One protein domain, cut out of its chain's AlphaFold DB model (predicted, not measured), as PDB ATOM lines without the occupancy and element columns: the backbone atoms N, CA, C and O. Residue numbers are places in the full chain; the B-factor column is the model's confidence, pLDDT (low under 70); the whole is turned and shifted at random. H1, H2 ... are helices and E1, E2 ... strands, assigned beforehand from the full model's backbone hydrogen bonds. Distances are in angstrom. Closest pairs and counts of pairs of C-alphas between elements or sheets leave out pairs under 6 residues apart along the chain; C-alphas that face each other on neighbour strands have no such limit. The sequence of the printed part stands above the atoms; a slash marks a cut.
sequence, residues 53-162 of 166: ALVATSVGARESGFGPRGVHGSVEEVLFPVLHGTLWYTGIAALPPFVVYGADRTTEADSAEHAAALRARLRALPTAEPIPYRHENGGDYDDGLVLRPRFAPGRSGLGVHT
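Overview. This is residues 53 to 162 of the 166 residues of the protein "Flavodoxin family protein" of Nocardiopsaceae bacterium YIM 96095 (UniProt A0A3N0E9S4). A narrow ribbon of two parallel strands, E1 and E2, lies between the long helix H4 on one side and the shorter H3 on the other. Beyond H3 a long loop, residues 125 to 157, runs out to the end of the longest axis away from H4 and returns to the small helix H5, near H2. The printed part has 110 residues, in the order E1, H1, H2, H3, E2, H4, H5; its class is mixed, helices and strands, with under half of the residues in named elements. It is loose, with a radius of gyration of the C-alphas of 16.3 A, and only just flat, spanning 53 by 33 by 18 A.

Arrangement. E1, residues 53 to 58, and E2, residues 93 to 100, are parallel at 17 degrees; N 98 and O 55 are within hydrogen-bond range at 2.8 A. With H1, residues 63 to 66, H2, residues 75 to 78, and H3, residues 80 to 88, they form a strand-helix-strand unit, two parallel neighbour strands with helices between. The closest C-alphas of H3 and E2 are those of Leu 83 and Ala 94, 5.8 A apart. For H4, residues 108 to 124, and E2 they are those of Val 100 and His 114, 7.1 A apart. H3 and H4 are apart. H2 and H5, residues 158 to 161, are close but not clearly touching, Glu 77 and Leu 158 having the closest C-alphas at 6.5 A. Every O i to N i+4 pair is within hydrogen-bond range in H4, and 3 of 5 in H3; H1, H2 and H5 are too short for one.

Along the chain. E1 begins at C-alpha 53 (99.663, 162.490, 203.360). E2 measures 21.5 A and H4 24.5 A, ending at C-alpha 124 (105.251, 156.208, 195.826).

Size, cuts and confidence. The C-alphas of Glu 108 and Asp 143 are the farthest apart, 52.8 A. The link from H4 to H5 is long, 33 residues. The printed part has no cut, and no printed residue is under 70 in pLDDT.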
ATOM      1  N   ALA A  53     101.021 163.029 203.408       95.56
ATOM      2  CA  ALA A  53      99.663 162.490 203.360       95.56
ATOM      3  C   ALA A  53      99.072 162.563 201.954       95.56
ATOM      4  O   ALA A  53      99.230 163.558 201.249       95.56
ATOM      5  N   LEU A  54      98.352 161.506 201.581       97.62
ATOM      6  CA  LEU A  54      97.552 161.423 200.366       97.62
ATOM      7  C   LEU A  54      96.079 161.395 200.759       97.62
ATOM      8  O   LEU A  54      95.645 160.478 201.454       97.62
ATOM      9  N   VAL A  55      95.312 162.371 200.283       98.12
ATOM     10  CA  VAL A  55      93.849 162.295 200.326       98.12
ATOM     11  C   VAL A  55      93.400 161.370 199.199       98.12
ATOM     12  O   VAL A  55      93.720 161.622 198.039       98.12
ATOM     13  N   ALA A  56      92.669 160.309 199.535       97.81
ATOM     14  CA  ALA A  56      92.005 159.437 198.572       97.81
ATOM     15  C   ALA A  56      90.488 159.597 198.718       97.81
ATOM     16  O   ALA A  56      89.958 159.474 199.823       97.81
ATOM     17  N   THR A  57      89.796 159.904 197.623       97.44
ATOM     18  CA  THR A  57      88.344 160.124 197.628       97.44
ATOM     19  C   THR A  57      87.695 159.665 196.323       97.44
ATOM     20  O   THR A  57      88.370 159.392 195.330       97.44
ATOM     21  N   SER A  58      86.370 159.580 196.323       96.94
ATOM     22  CA  SER A  58      85.556 159.211 195.168       96.94
ATOM     23  C   SER A  58      84.414 160.202 194.989       96.94
ATOM     24  O   SER A  58      83.780 160.602 195.969       96.94
ATOM     25  N   VAL A  59      84.097 160.544 193.746       97.19
ATOM     26  CA  VAL A  59      83.015 161.471 193.397       97.19
ATOM     27  C   VAL A  59      82.141 160.875 192.296       97.19
ATOM     28  O   VAL A  59      82.637 160.213 191.391       97.19
ATOM     29  N   GLY A  60      80.828 161.121 192.344       96.62
ATOM     30  CA  GLY A  60      79.902 160.664 191.293       96.62
ATOM     31  C   GLY A  60      79.931 161.522 190.019       96.62
ATOM     32  O   GLY A  60      79.507 161.096 188.941       96.62
ATOM     33  N   ALA A  61      80.440 162.750 190.115       96.88
ATOM     34  CA  ALA A  61      80.589 163.632 188.965       96.88
ATOM     35  C   ALA A  61      81.698 163.142 188.019       96.88
ATOM     36  O   ALA A  61      82.662 162.497 188.435       96.88
ATOM     37  N   ARG A  62      81.548 163.461 186.729       96.19
ATOM     38  CA  ARG A  62      82.570 163.202 185.705       96.19
ATOM     39  C   ARG A  62      83.777 164.108 185.942       96.19
ATOM     40  O   ARG A  62      83.604 165.245 186.376       96.19
ATOM     41  N   GLU A  63      84.966 163.645 185.570       96.19
ATOM     42  CA  GLU A  63      86.218 164.407 185.702       96.19
ATOM     43  C   GLU A  63      86.152 165.784 185.022       96.19
ATOM     44  O   GLU A  63      86.594 166.780 185.586       96.19
ATOM     45  N   SER A  64      85.490 165.883 183.863       96.50
ATOM     46  CA  SER A  64      85.298 167.158 183.157       96.50
ATOM     47  C   SER A  64      84.581 168.228 183.992       96.50
ATOM     48  O   SER A  64      84.794 169.421 183.773       96.50
ATOM     49  N   GLY A  65      83.770 167.824 184.977       97.31
ATOM     50  CA  GLY A  65      83.115 168.725 185.925       97.31
ATOM     51  C   GLY A  65      84.078 169.425 186.887       97.31
ATOM     52  O   GLY A  65      83.693 170.447 187.452       97.31
ATOM     53  N   PHE A  66      85.310 168.923 187.022       96.94
ATOM     54  CA  PHE A  66      86.390 169.494 187.836       96.94
ATOM     55  C   PHE A  66      87.517 170.121 187.000       96.94
ATOM     56  O   PHE A  66      88.552 170.515 187.535       96.94
ATOM     57  N   GLY A  67      87.350 170.206 185.675       92.69
ATOM     58  CA  GLY A  67      88.322 170.872 184.809       92.69
ATOM     59  C   GLY A  67      88.396 172.390 185.056       92.69
ATOM     60  O   GLY A  67      87.585 172.938 185.800       92.69
ATOM     61  N   PRO A  68      89.286 173.121 184.356       90.06
ATOM     62  CA  PRO A  68      89.490 174.568 184.550       90.06
ATOM     63  C   PRO A  68      88.240 175.446 184.368       90.06
ATOM     64  O   PRO A  68      88.220 176.607 184.763       90.06
ATOM     65  N   ARG A  69      87.207 174.907 183.712       94.62
ATOM     66  CA  ARG A  69      85.899 175.544 183.494       94.62
ATOM     67  C   ARG A  69      84.742 174.637 183.926       94.62
ATOM     68  O   ARG A  69      83.609 174.824 183.484       94.62
ATOM     69  N   GLY A  70      85.047 173.605 184.706       96.62
ATOM     70  CA  GLY A  70      84.076 172.663 185.228       96.62
ATOM     71  C   GLY A  70      83.202 173.321 186.292       96.62
ATOM     72  O   GLY A  70      83.649 174.202 187.025       96.62
ATOM     73  N   VAL A  71      81.944 172.895 186.383       97.19
ATOM     74  CA  VAL A  71      80.950 173.494 187.290       97.19
ATOM     75  C   VAL A  71      81.313 173.345 188.774       97.19
ATOM     76  O   VAL A  71      80.807 174.097 189.602       97.19
ATOM     77  N   HIS A  72      82.185 172.395 189.117       96.12
ATOM     78  CA  HIS A  72      82.617 172.151 190.494       96.12
ATOM     79  C   HIS A  72      83.916 172.879 190.869       96.12
ATOM     80  O   HIS A  72      84.256 172.904 192.048       96.12
ATOM     81  N   GLY A  73      84.623 173.476 189.902       93.38
ATOM     82  CA  GLY A  73      85.983 173.986 190.101       93.38
ATOM     83  C   GLY A  73      87.028 172.869 190.207       93.38
ATOM     84  O   GLY A  73      86.692 171.684 190.174       93.38
ATOM     85  N   SER A  74      88.307 173.239 190.319       94.56
ATOM     86  CA  SER A  74      89.389 172.252 190.449       94.56
ATOM     87  C   SER A  74      89.221 171.427 191.724       94.56
ATOM     88  O   SER A  74      88.903 171.961 192.785       94.56
ATOM     89  N   VAL A  75      89.496 170.122 191.661       96.19
ATOM     90  CA  VAL A  75      89.401 169.259 192.847       96.19
ATOM     91  C   VAL A  75      90.349 169.692 193.971       96.19
ATOM     92  O   VAL A  75      90.008 169.559 195.143       96.19
ATOM     93  N   GLU A  76      91.509 170.262 193.635       95.44
ATOM     94  CA  GLU A  76      92.443 170.802 194.629       95.44
ATOM     95  C   GLU A  76      91.901 172.063 195.308       95.44
ATOM     96  O   GLU A  76      92.156 172.273 196.492       95.44
ATOM     97  N   GLU A  77      91.114 172.876 194.596       95.38
ATOM     98  CA  GLU A  77      90.432 174.043 195.168       95.38
ATOM     99  C   GLU A  77      89.284 173.607 196.082       95.38
ATOM    100  O   GLU A  77      89.168 174.099 197.205       95.38
ATOM    101  N   VAL A  78      88.492 172.616 195.655       96.69
ATOM    102  CA  VAL A  78      87.426 172.012 196.475       96.69
ATOM    103  C   VAL A  78      87.996 171.404 197.759       96.69
ATOM    104  O   VAL A  78      87.413 171.546 198.834       96.69
ATOM    105  N   LEU A  79      89.151 170.741 197.668       97.56
ATOM    106  CA  LEU A  79      89.822 170.107 198.804       97.56
ATOM    107  C   LEU A  79      90.792 171.038 199.546       97.56
ATOM    108  O   LEU A  79      91.419 170.593 200.509       97.56
ATOM    109  N   PHE A  80      90.899 172.314 199.172       97.75
ATOM    110  CA  PHE A  80      91.829 173.261 199.795       97.75
ATOM    111  C   PHE A  80      91.699 173.340 201.329       97.75
ATOM    112  O   PHE A  80      92.733 173.329 202.003       97.75
ATOM    113  N   PRO A  81      90.494 173.325 201.942       97.56
ATOM    114  CA  PRO A  81      90.371 173.312 203.403       97.56
ATOM    115  C   PRO A  81      91.034 172.096 204.073       97.56
ATOM    116  O   PRO A  81      91.555 172.202 205.184       97.56
ATOM    117  N   VAL A  82      91.061 170.946 203.394       97.75
ATOM    118  CA  VAL A  82      91.713 169.724 203.883       97.75
ATOM    119  C   VAL A  82      93.207 169.754 203.562       97.75
ATOM    120  O   VAL A  82      94.036 169.599 204.458       97.75
ATOM    121  N   LEU A  83      93.564 169.980 202.296       97.44
ATOM    122  CA  LEU A  83      94.948 169.935 201.819       97.44
ATOM    123  C   LEU A  83      95.800 171.045 202.446       97.44
ATOM    124  O   LEU A  83      96.832 170.765 203.053       97.44
ATOM    125  N   HIS A  84      95.345 172.294 202.349       96.31
ATOM    126  CA  HIS A  84      96.041 173.446 202.906       96.31
ATOM    127  C   HIS A  84      95.655 173.680 204.372       96.31
ATOM    128  O   HIS A  84      96.511 173.713 205.256       96.31
ATOM    129  N   GLY A  85      94.353 173.811 204.640       94.69
ATOM    130  CA  GLY A  85      93.842 174.232 205.950       94.69
ATOM    131  C   GLY A  85      94.045 173.221 207.082       94.69
ATOM    132  O   GLY A  85      94.064 173.613 208.243       94.69
ATOM    133  N   THR A  86      94.229 171.935 206.764       94.88
ATOM    134  CA  THR A  86      94.430 170.880 207.771       94.88
ATOM    135  C   THR A  86      95.814 170.249 207.661       94.88
ATOM    136  O   THR A  86      96.601 170.315 208.608       94.88
ATOM    137  N   LEU A  87      96.143 169.637 206.519       95.00
ATOM    138  CA  LEU A  87      97.387 168.876 206.371       95.00
ATOM    139  C   LEU A  87      98.599 169.808 206.372       95.00
ATOM    140  O   LEU A  87      99.438 169.734 207.270       95.00
ATOM    141  N   TRP A  88      98.657 170.735 205.421       94.19
ATOM    142  CA  TRP A  88      99.776 171.664 205.322       94.19
ATOM    143  C   TRP A  88      99.904 172.571 206.554       94.19
ATOM    144  O   TRP A  88     101.003 172.728 207.091       94.19
ATOM    145  N   TYR A  89      98.784 173.086 207.073       91.25
ATOM    146  CA  TYR A  89      98.765 173.900 208.294       91.25
ATOM    147  C   TYR A  89      99.421 173.184 209.489       91.25
ATOM    148  O   TYR A  89     100.171 173.790 210.256       91.25
ATOM    149  N   THR A  90      99.215 171.869 209.618       90.44
ATOM    150  CA  THR A  90      99.824 171.047 210.680       90.44
ATOM    151  C   THR A  90     101.249 170.569 210.372       90.44
ATOM    152  O   THR A  90     101.837 169.846 211.179       90.44
ATOM    153  N   GLY A  91     101.841 171.013 209.260       89.00
ATOM    154  CA  GLY A  91     103.200 170.667 208.835       89.00
ATOM    155  C   GLY A  91     103.299 169.389 207.998       89.00
ATOM    156  O   GLY A  91     104.404 169.001 207.622       89.00
ATOM    157  N   ILE A  92     102.179 168.732 207.680       93.69
ATOM    158  CA  ILE A  92     102.179 167.569 206.789       93.69
ATOM    159  C   ILE A  92     102.400 168.037 205.347       93.69
ATOM    160  O   ILE A  92     101.707 168.921 204.847       93.69
ATOM    161  N   ALA A  93     103.305 167.373 204.637       93.75
ATOM    162  CA  ALA A  93     103.455 167.517 203.198       93.75
ATOM    163  C   ALA A  93     102.256 166.869 202.473       93.75
ATOM    164  O   ALA A  93     102.214 165.652 202.258       93.75
ATOM    165  N   ALA A  94     101.253 167.685 202.146       96.25
ATOM    166  CA  ALA A  94     100.067 167.266 201.407       96.25
ATOM    167  C   ALA A  94     100.435 166.912 199.959       96.25
ATOM    168  O   ALA A  94     101.034 167.717 199.249       96.25
ATOM    169  N   LEU A  95     100.082 165.708 199.521       97.12
ATOM    170  CA  LEU A  95     100.293 165.244 198.151       97.12
ATOM    171  C   LEU A  95      99.063 165.548 197.280       97.12
ATOM    172  O   LEU A  95      97.955 165.623 197.822       97.12
ATOM    173  N   PRO A  96      99.220 165.634 195.942       96.75
ATOM    174  CA  PRO A  96      98.080 165.737 195.034       96.75
ATOM    175  C   PRO A  96      97.050 164.626 195.309       96.75
ATOM    176  O   PRO A  96      97.448 163.457 195.445       96.75
ATOM    177  N   PRO A  97      95.751 164.952 195.430       97.44
ATOM    178  CA  PRO A  97      94.731 163.992 195.831       97.44
ATOM    179  C   PRO A  97      94.571 162.875 194.792       97.44
ATOM    180  O   PRO A  97      94.701 163.090 193.588       97.44
ATOM    181  N   PHE A  98      94.263 161.668 195.258       98.25
ATOM    182  CA  PHE A  98      93.808 160.574 194.406       98.25
ATOM    183  C   PHE A  98      92.279 160.585 194.367       98.25
ATOM    184  O   PHE A  98      91.632 160.453 195.408       98.25
ATOM    185  N   VAL A  99      91.704 160.751 193.179       98.00
ATOM    186  CA  VAL A  99      90.259 160.931 193.009       98.00
ATOM    187  C   VAL A  99      89.734 159.915 192.011       98.00
ATOM    188  O   VAL A  99      90.191 159.864 190.873       98.00
ATOM    189  N   VAL A 100      88.751 159.126 192.434       98.06
ATOM    190  CA  VAL A 100      87.963 158.284 191.531       98.06
ATOM    191  C   VAL A 100      86.758 159.089 191.057       98.06
ATOM    192  O   VAL A 100      85.846 159.362 191.841       98.06
ATOM    193  N   TYR A 101      86.761 159.495 189.790       97.19
ATOM    194  CA  TYR A 101      85.644 160.204 189.166       97.19
ATOM    195  C   TYR A 101      84.593 159.235 188.627       97.19
ATOM    196  O   TYR A 101      84.908 158.121 188.222       97.19
ATOM    197  N   GLY A 102      83.336 159.674 188.588       96.94
ATOM    198  CA  GLY A 102      82.227 158.857 188.099       96.94
ATOM    199  C   GLY A 102      81.977 157.579 188.906       96.94
ATOM    200  O   GLY A 102      81.464 156.615 188.345       96.94
ATOM    201  N   ALA A 103      82.311 157.586 190.200       96.00
ATOM    202  CA  ALA A 103      82.332 156.407 191.067       96.00
ATOM    203  C   ALA A 103      80.981 155.672 191.189       96.00
ATOM    204  O   ALA A 103      80.930 154.485 191.489       96.00
ATOM    205  N   ASP A 104      79.872 156.368 190.935       95.25
ATOM    206  CA  ASP A 104      78.512 155.818 190.894       95.25
ATOM    207  C   ASP A 104      78.243 154.923 189.670       95.25
ATOM    208  O   ASP A 104      77.200 154.273 189.603       95.25
ATOM    209  N   ARG A 105      79.164 154.900 188.699       94.69
ATOM    210  CA  ARG A 105      79.077 154.126 187.449       94.69
ATOM    211  C   ARG A 105      80.267 153.182 187.248       94.69
ATOM    212  O   ARG A 105      80.372 152.576 186.187       94.69
ATOM    213  N   THR A 106      81.151 153.075 188.239       93.69
ATOM    214  CA  THR A 106      82.335 152.207 188.223       93.69
ATOM    215  C   THR A 106      81.928 150.739 188.120       93.69
ATOM    216  O   THR A 106      81.093 150.258 188.889       93.69
ATOM    217  N   THR A 107      82.531 150.021 187.176       96.19
ATOM    218  CA  THR A 107      82.409 148.564 187.038       96.19
ATOM    219  C   THR A 107      83.437 147.830 187.907       96.19
ATOM    220  O   THR A 107      84.351 148.434 188.463       96.19
ATOM    221  N   GLU A 108      83.337 146.502 188.014       93.56
ATOM    222  CA  GLU A 108      84.342 145.701 188.734       93.56
ATOM    223  C   GLU A 108      85.744 145.831 188.110       93.56
ATOM    224  O   GLU A 108      86.743 145.922 188.822       93.56
ATOM    225  N   ALA A 109      85.822 145.905 186.776       95.00
ATOM    226  CA  ALA A 109      87.081 146.113 186.065       95.00
ATOM    227  C   ALA A 109      87.681 147.493 186.383       95.00
ATOM    228  O   ALA A 109      88.856 147.580 186.744       95.00
ATOM    229  N   ASP A 110      86.855 148.545 186.352       95.75
ATOM    230  CA  ASP A 110      87.274 149.906 186.717       95.75
ATOM    231  C   ASP A 110      87.743 149.963 188.181       95.75
ATOM    232  O   ASP A 110      88.763 150.568 188.504       95.75
ATOM    233  N   SER A 111      87.035 149.281 189.087       94.94
ATOM    234  CA  SER A 111      87.399 149.182 190.506       94.94
ATOM    235  C   SER A 111      88.779 148.543 190.698       94.94
ATOM    236  O   SER A 111      89.611 149.060 191.453       94.94
ATOM    237  N   ALA A 112      89.067 147.455 189.977       96.38
ATOM    238  CA  ALA A 112      90.373 146.805 190.013       96.38
ATOM    239  C   ALA A 112      91.492 147.732 189.503       96.38
ATOM    240  O   ALA A 112      92.570 147.788 190.112       96.38
ATOM    241  N   GLU A 113      91.229 148.499 188.443       97.75
ATOM    242  CA  GLU A 113      92.154 149.507 187.919       97.75
ATOM    243  C   GLU A 113      92.395 150.636 188.933       97.75
ATOM    244  O   GLU A 113      93.546 150.945 189.261       97.75
ATOM    245  N   HIS A 114      91.335 151.195 189.523       97.62
ATOM    246  CA  HIS A 114      91.440 152.220 190.563       97.62
ATOM    247  C   HIS A 114      92.212 151.720 191.788       97.62
ATOM    248  O   HIS A 114      93.057 152.438 192.328       97.62
ATOM    249  N   ALA A 115      91.987 150.473 192.210       97.44
ATOM    250  CA  ALA A 115      92.738 149.861 193.300       97.44
ATOM    251  C   ALA A 115      94.225 149.702 192.943       97.44
ATOM    252  O   ALA A 115      95.094 149.954 193.784       97.44
ATOM    253  N   ALA A 116      94.549 149.304 191.710       98.38
ATOM    254  CA  ALA A 116      95.931 149.222 191.242       98.38
ATOM    255  C   ALA A 116      96.609 150.604 191.223       98.38
ATOM    256  O   ALA A 116      97.728 150.739 191.734       98.38
ATOM    257  N   ALA A 117      95.913 151.630 190.727       98.06
ATOM    258  CA  ALA A 117      96.389 153.010 190.699       98.06
ATOM    259  C   ALA A 117      96.603 153.577 192.115       98.06
ATOM    260  O   ALA A 117      97.662 154.141 192.405       98.06
ATOM    261  N   LEU A 118      95.662 153.348 193.038       98.00
ATOM    262  CA  LEU A 118      95.810 153.749 194.437       98.00
ATOM    263  C   LEU A 118      97.010 153.055 195.089       98.00
ATOM    264  O   LEU A 118      97.829 153.716 195.724       98.00
ATOM    265  N   ARG A 119      97.183 151.741 194.894       98.44
ATOM    266  CA  ARG A 119      98.361 151.016 195.406       98.44
ATOM    267  C   ARG A 119      99.669 151.588 194.856       98.44
ATOM    268  O   ARG A 119     100.652 151.650 195.592       98.44
ATOM    269  N   ALA A 120      99.699 152.005 193.590       98.12
ATOM    270  CA  ALA A 120     100.871 152.656 193.007       98.12
ATOM    271  C   ALA A 120     101.168 154.002 193.691       98.12
ATOM    272  O   ALA A 120     102.309 154.234 194.093       98.12
ATOM    273  N   ARG A 121     100.145 154.836 193.920       97.38
ATOM    274  CA  ARG A 121     100.283 156.094 194.679       97.38
ATOM    275  C   ARG A 121     100.777 155.851 196.105       97.38
ATOM    276  O   ARG A 121     101.679 156.549 196.554       97.38
ATOM    277  N   LEU A 122     100.238 154.839 196.788       95.69
ATOM    278  CA  LEU A 122     100.641 154.472 198.148       95.69
ATOM    279  C   LEU A 122     102.109 154.022 198.220       95.69
ATOM    280  O   LEU A 122     102.830 154.434 199.124       95.69
ATOM    281  N   ARG A 123     102.582 153.231 197.248       96.94
ATOM    282  CA  ARG A 123     104.002 152.837 197.164       96.94
ATOM    283  C   ARG A 123     104.931 154.022 196.907       96.94
ATOM    284  O   ARG A 123     106.041 154.036 197.425       96.94
ATOM    285  N   ALA A 124     104.478 155.009 196.136       93.94
ATOM    286  CA  ALA A 124     105.251 156.208 195.826       93.94
ATOM    287  C   ALA A 124     105.235 157.266 196.946       93.94
ATOM    288  O   ALA A 124     105.989 158.232 196.860       93.94
ATOM    289  N   LEU A 125     104.419 157.107 198.001       91.38
ATOM    290  CA  LEU A 125     104.279 158.089 199.088       91.38
ATOM    291  C   LEU A 125     105.602 158.644 199.633       91.38
ATOM    292  O   LEU A 125     105.662 159.856 199.825       91.38
ATOM    293  N   PRO A 126     106.653 157.834 199.894       90.25
ATOM    294  CA  PRO A 126     107.879 158.350 200.503       90.25
ATOM    295  C   PRO A 126     108.599 159.401 199.647       90.25
ATOM    296  O   PRO A 126     109.265 160.279 200.197       90.25
ATOM    297  N   THR A 127     108.447 159.329 198.321       91.81
ATOM    298  CA  THR A 127     109.181 160.151 197.345       91.81
ATOM    299  C   THR A 127     108.282 161.022 196.469       91.81
ATOM    300  O   THR A 127     108.797 161.809 195.686       91.81
ATOM    301  N   ALA A 128     106.957 160.885 196.557       92.69
ATOM    302  CA  ALA A 128     106.015 161.657 195.751       92.69
ATOM    303  C   ALA A 128     106.133 163.158 196.035       92.69
ATOM    304  O   ALA A 128     106.208 163.559 197.194       92.69
ATOM    305  N   GLU A 129     106.096 163.992 195.000       94.62
ATOM    306  CA  GLU A 129     106.209 165.440 195.172       94.62
ATOM    307  C   GLU A 129     104.948 166.016 195.853       94.62
ATOM    308  O   GLU A 129     103.830 165.740 195.395       94.62
ATOM    309  N   PRO A 130     105.082 166.768 196.963       95.31
ATOM    310  CA  PRO A 130     103.962 167.459 197.595       95.31
ATOM    311  C   PRO A 130     103.440 168.624 196.758       95.31
ATOM    312  O   PRO A 130     104.130 169.155 195.893       95.31
ATOM    313  N   ILE A 131     102.230 169.078 197.077       96.12
ATOM    314  CA  ILE A 131     101.721 170.351 196.568       96.12
ATOM    315  C   ILE A 131     102.607 171.469 197.146       96.12
ATOM    316  O   ILE A 131     102.741 171.560 198.373       96.12
ATOM    317  N   PRO A 132     103.213 172.332 196.308       95.25
ATOM    318  CA  PRO A 132     104.207 173.302 196.751       95.25
ATOM    319  C   PRO A 132     103.538 174.560 197.325       95.25
ATOM    320  O   PRO A 132     103.655 175.659 196.775       95.25
ATOM    321  N   TYR A 133     102.796 174.407 198.423       95.56
ATOM    322  CA  TYR A 133     102.176 175.533 199.115       95.56
ATOM    323  C   TYR A 133     103.228 176.518 199.647       95.56
ATOM    324  O   TYR A 133     104.303 176.139 200.117       95.56
ATOM    325  N   ARG A 134     102.913 177.810 199.572       94.25
ATOM    326  CA  ARG A 134     103.764 178.891 200.077       94.25
ATOM    327  C   ARG A 134     103.751 178.918 201.599       94.25
ATOM    328  O   ARG A 134     102.689 178.912 202.207       94.25
ATOM    329  N   HIS A 135     104.928 179.045 202.203       90.12
ATOM    330  CA  HIS A 135     105.069 179.175 203.651       90.12
ATOM    331  C   HIS A 135     104.729 180.573 204.152       90.12
ATOM    332  O   HIS A 135     105.305 181.549 203.680       90.12
ATOM    333  N   GLU A 136     103.847 180.632 205.156       87.75
ATOM    334  CA  GLU A 136     103.479 181.850 205.891       87.75
ATOM    335  C   GLU A 136     104.742 182.566 206.395       87.75
ATOM    336  O   GLU A 136     105.019 183.701 206.021       87.75
ATOM    337  N   ASN A 137     105.609 181.821 207.086       84.81
ATOM    338  CA  ASN A 137     106.880 182.313 207.629       84.81
ATOM    339  C   ASN A 137     108.053 182.244 206.630       84.81
ATOM    340  O   ASN A 137     109.212 182.369 207.016       84.81
ATOM    341  N   GLY A 138     107.777 182.002 205.344       84.94
ATOM    342  CA  GLY A 138     108.795 181.853 204.296       84.94
ATOM    343  C   GLY A 138     109.192 183.160 203.603       84.94
ATOM    344  O   GLY A 138     109.946 183.120 202.636       84.94
ATOM    345  N   GLY A 139     108.647 184.301 204.042       91.81
ATOM    346  CA  GLY A 139     108.856 185.612 203.416       91.81
ATOM    347  C   GLY A 139     107.989 185.877 202.178       91.81
ATOM    348  O   GLY A 139     108.105 186.946 201.569       91.81
ATOM    349  N   ASP A 140     107.114 184.934 201.811       95.12
ATOM    350  CA  ASP A 140     106.158 185.088 200.710       95.12
ATOM    351  C   ASP A 140     105.006 186.036 201.088       95.12
ATOM    352  O   ASP A 140     104.520 186.797 200.246       95.12
ATOM    353  N   TYR A 141     104.631 186.035 202.367       96.19
ATOM    354  CA  TYR A 141     103.599 186.886 202.952       96.19
ATOM    355  C   TYR A 141     104.224 188.047 203.743       96.19
ATOM    356  O   TYR A 141     105.419 188.037 204.071       96.19
ATOM    357  N   ASP A 142     103.451 189.107 203.956       94.81
ATOM    358  CA  ASP A 142     103.792 190.202 204.868       94.81
ATOM    359  C   ASP A 142     103.227 189.977 206.282       94.81
ATOM    360  O   ASP A 142     102.616 188.947 206.562       94.81
ATOM    361  N   ASP A 143     103.447 190.942 207.178       93.44
ATOM    362  CA  ASP A 143     103.022 190.863 208.584       93.44
ATOM    363  C   ASP A 143     101.489 190.833 208.742       93.44
ATOM    364  O   ASP A 143     100.977 190.446 209.790       93.44
ATOM    365  N   GLY A 144     100.747 191.220 207.698       95.19
ATOM    366  CA  GLY A 144      99.290 191.135 207.630       95.19
ATOM    367  C   GLY A 144      98.776 189.805 207.078       95.19
ATOM    368  O   GLY A 144      97.578 189.688 206.828       95.19
ATOM    369  N   LEU A 145      99.657 188.819 206.863       93.94
ATOM    370  CA  LEU A 145      99.349 187.539 206.213       93.94
ATOM    371  C   LEU A 145      98.844 187.705 204.768       93.94
ATOM    372  O   LEU A 145      98.149 186.836 204.235       93.94
ATOM    373  N   VAL A 146      99.210 188.807 204.108       95.75
ATOM    374  CA  VAL A 146      98.848 189.080 202.714       95.75
ATOM    375  C   VAL A 146      99.999 188.670 201.799       95.75
ATOM    376  O   VAL A 146     101.170 188.936 202.073       95.75
ATOM    377  N   LEU A 147      99.678 187.977 200.697       96.50
ATOM    378  CA  LEU A 147     100.688 187.566 199.723       96.50
ATOM    379  C   LEU A 147     101.324 188.812 199.101       96.50
ATOM    380  O   LEU A 147     100.629 189.677 198.565       96.50
ATOM    381  N   ARG A 148     102.656 188.899 199.143       96.00
ATOM    382  CA  ARG A 148     103.359 190.090 198.661       96.00
ATOM    383  C   ARG A 148     103.158 190.270 197.146       96.00
ATOM    384  O   ARG A 148     103.305 189.290 196.416       96.00
ATOM    385  N   PRO A 149     102.969 191.506 196.635       94.69
ATOM    386  CA  PRO A 149     102.596 191.765 195.233       94.69
ATOM    387  C   PRO A 149     103.547 191.208 194.163       94.69
ATOM    388  O   PRO A 149     103.150 190.990 193.023       94.69
ATOM    389  N   ARG A 150     104.818 190.979 194.521       94.75
ATOM    390  CA  ARG A 150     105.822 190.367 193.634       94.75
ATOM    391  C   ARG A 150     105.523 188.899 193.300       94.75
ATOM    392  O   ARG A 150     106.089 188.368 192.350       94.75
ATOM    393  N   PHE A 151     104.669 188.236 194.079       94.75
ATOM    394  CA  PHE A 151     104.234 186.867 193.837       94.75
ATOM    395  C   PHE A 151     102.833 186.864 193.226       94.75
ATOM    396  O   PHE A 151     101.927 187.496 193.754       94.75
ATOM    397  N   ALA A 152     102.661 186.123 192.126       93.19
ATOM    398  CA  ALA A 152     101.394 186.015 191.393       93.19
ATOM    399  C   ALA A 152     100.740 187.389 191.083       93.19
ATOM    400  O   ALA A 152      99.577 187.606 191.432       93.19
ATOM    401  N   PRO A 153     101.462 188.319 190.425       94.56
ATOM    402  CA  PRO A 153     100.977 189.679 190.199       94.56
ATOM    403  C   PRO A 153      99.650 189.683 189.431       94.56
ATOM    404  O   PRO A 153      99.482 188.954 188.451       94.56
ATOM    405  N   GLY A 154      98.700 190.500 189.890       94.19
ATOM    406  CA  GLY A 154      97.372 190.633 189.279       94.19
ATOM    407  C   GLY A 154      96.448 189.422 189.459       94.19
ATOM    408  O   GLY A 154      95.368 189.400 188.873       94.19
ATOM    409  N   ARG A 155      96.844 188.416 190.249       95.25
ATOM    410  CA  ARG A 155      96.034 187.223 190.528       95.25
ATOM    411  C   ARG A 155      95.547 187.219 191.974       95.25
ATOM    412  O   ARG A 155      96.189 187.757 192.869       95.25
ATOM    413  N   SER A 156      94.416 186.564 192.196       94.94
ATOM    414  CA  SER A 156      93.816 186.322 193.509       94.94
ATOM    415  C   SER A 156      93.189 184.920 193.543       94.94
ATOM    416  O   SER A 156      93.263 184.178 192.560       94.94
ATOM    417  N   GLY A 157      92.595 184.541 194.678       94.56
ATOM    418  CA  GLY A 157      91.997 183.218 194.878       94.56
ATOM    419  C   GLY A 157      93.014 182.148 195.281       94.56
ATOM    420  O   GLY A 157      94.190 182.431 195.477       94.56
ATOM    421  N   LEU A 158      92.562 180.901 195.410       95.31
ATOM    422  CA  LEU A 158      93.331 179.831 196.062       95.31
ATOM    423  C   LEU A 158      94.638 179.474 195.335       95.31
ATOM    424  O   LEU A 158      95.642 179.151 195.971       95.31
ATOM    425  N   GLY A 159      94.654 179.589 194.006       93.56
ATOM    426  CA  GLY A 159      95.814 179.239 193.186       93.56
ATOM    427  C   GLY A 159      97.080 180.058 193.475       93.56
ATOM    428  O   GLY A 159      98.177 179.585 193.183       93.56
ATOM    429  N   VAL A 160      96.977 181.253 194.077       95.81
ATOM    430  CA  VAL A 160      98.158 182.090 194.385       95.81
ATOM    431  C   VAL A 160      99.019 181.519 195.516       95.81
ATOM    432  O   VAL A 160     100.201 181.853 195.624       95.81
ATOM    433  N   HIS A 161      98.448 180.626 196.330       96.00
ATOM    434  CA  HIS A 161      99.109 180.015 197.484       96.00
ATOM    435  C   HIS A 161      99.991 178.820 197.118       96.00
ATOM    436  O   HIS A 161     100.607 178.230 197.999       96.00
ATOM    437  N   THR A 162     100.089 178.476 195.835       94.81
ATOM    438  CA  THR A 162     101.036 177.478 195.325       94.81
ATOM    439  C   THR A 162     102.197 178.171 194.617       94.81
ATOM    440  O   THR A 162     102.052 179.247 194.023       94.81
TER     441      THR A 162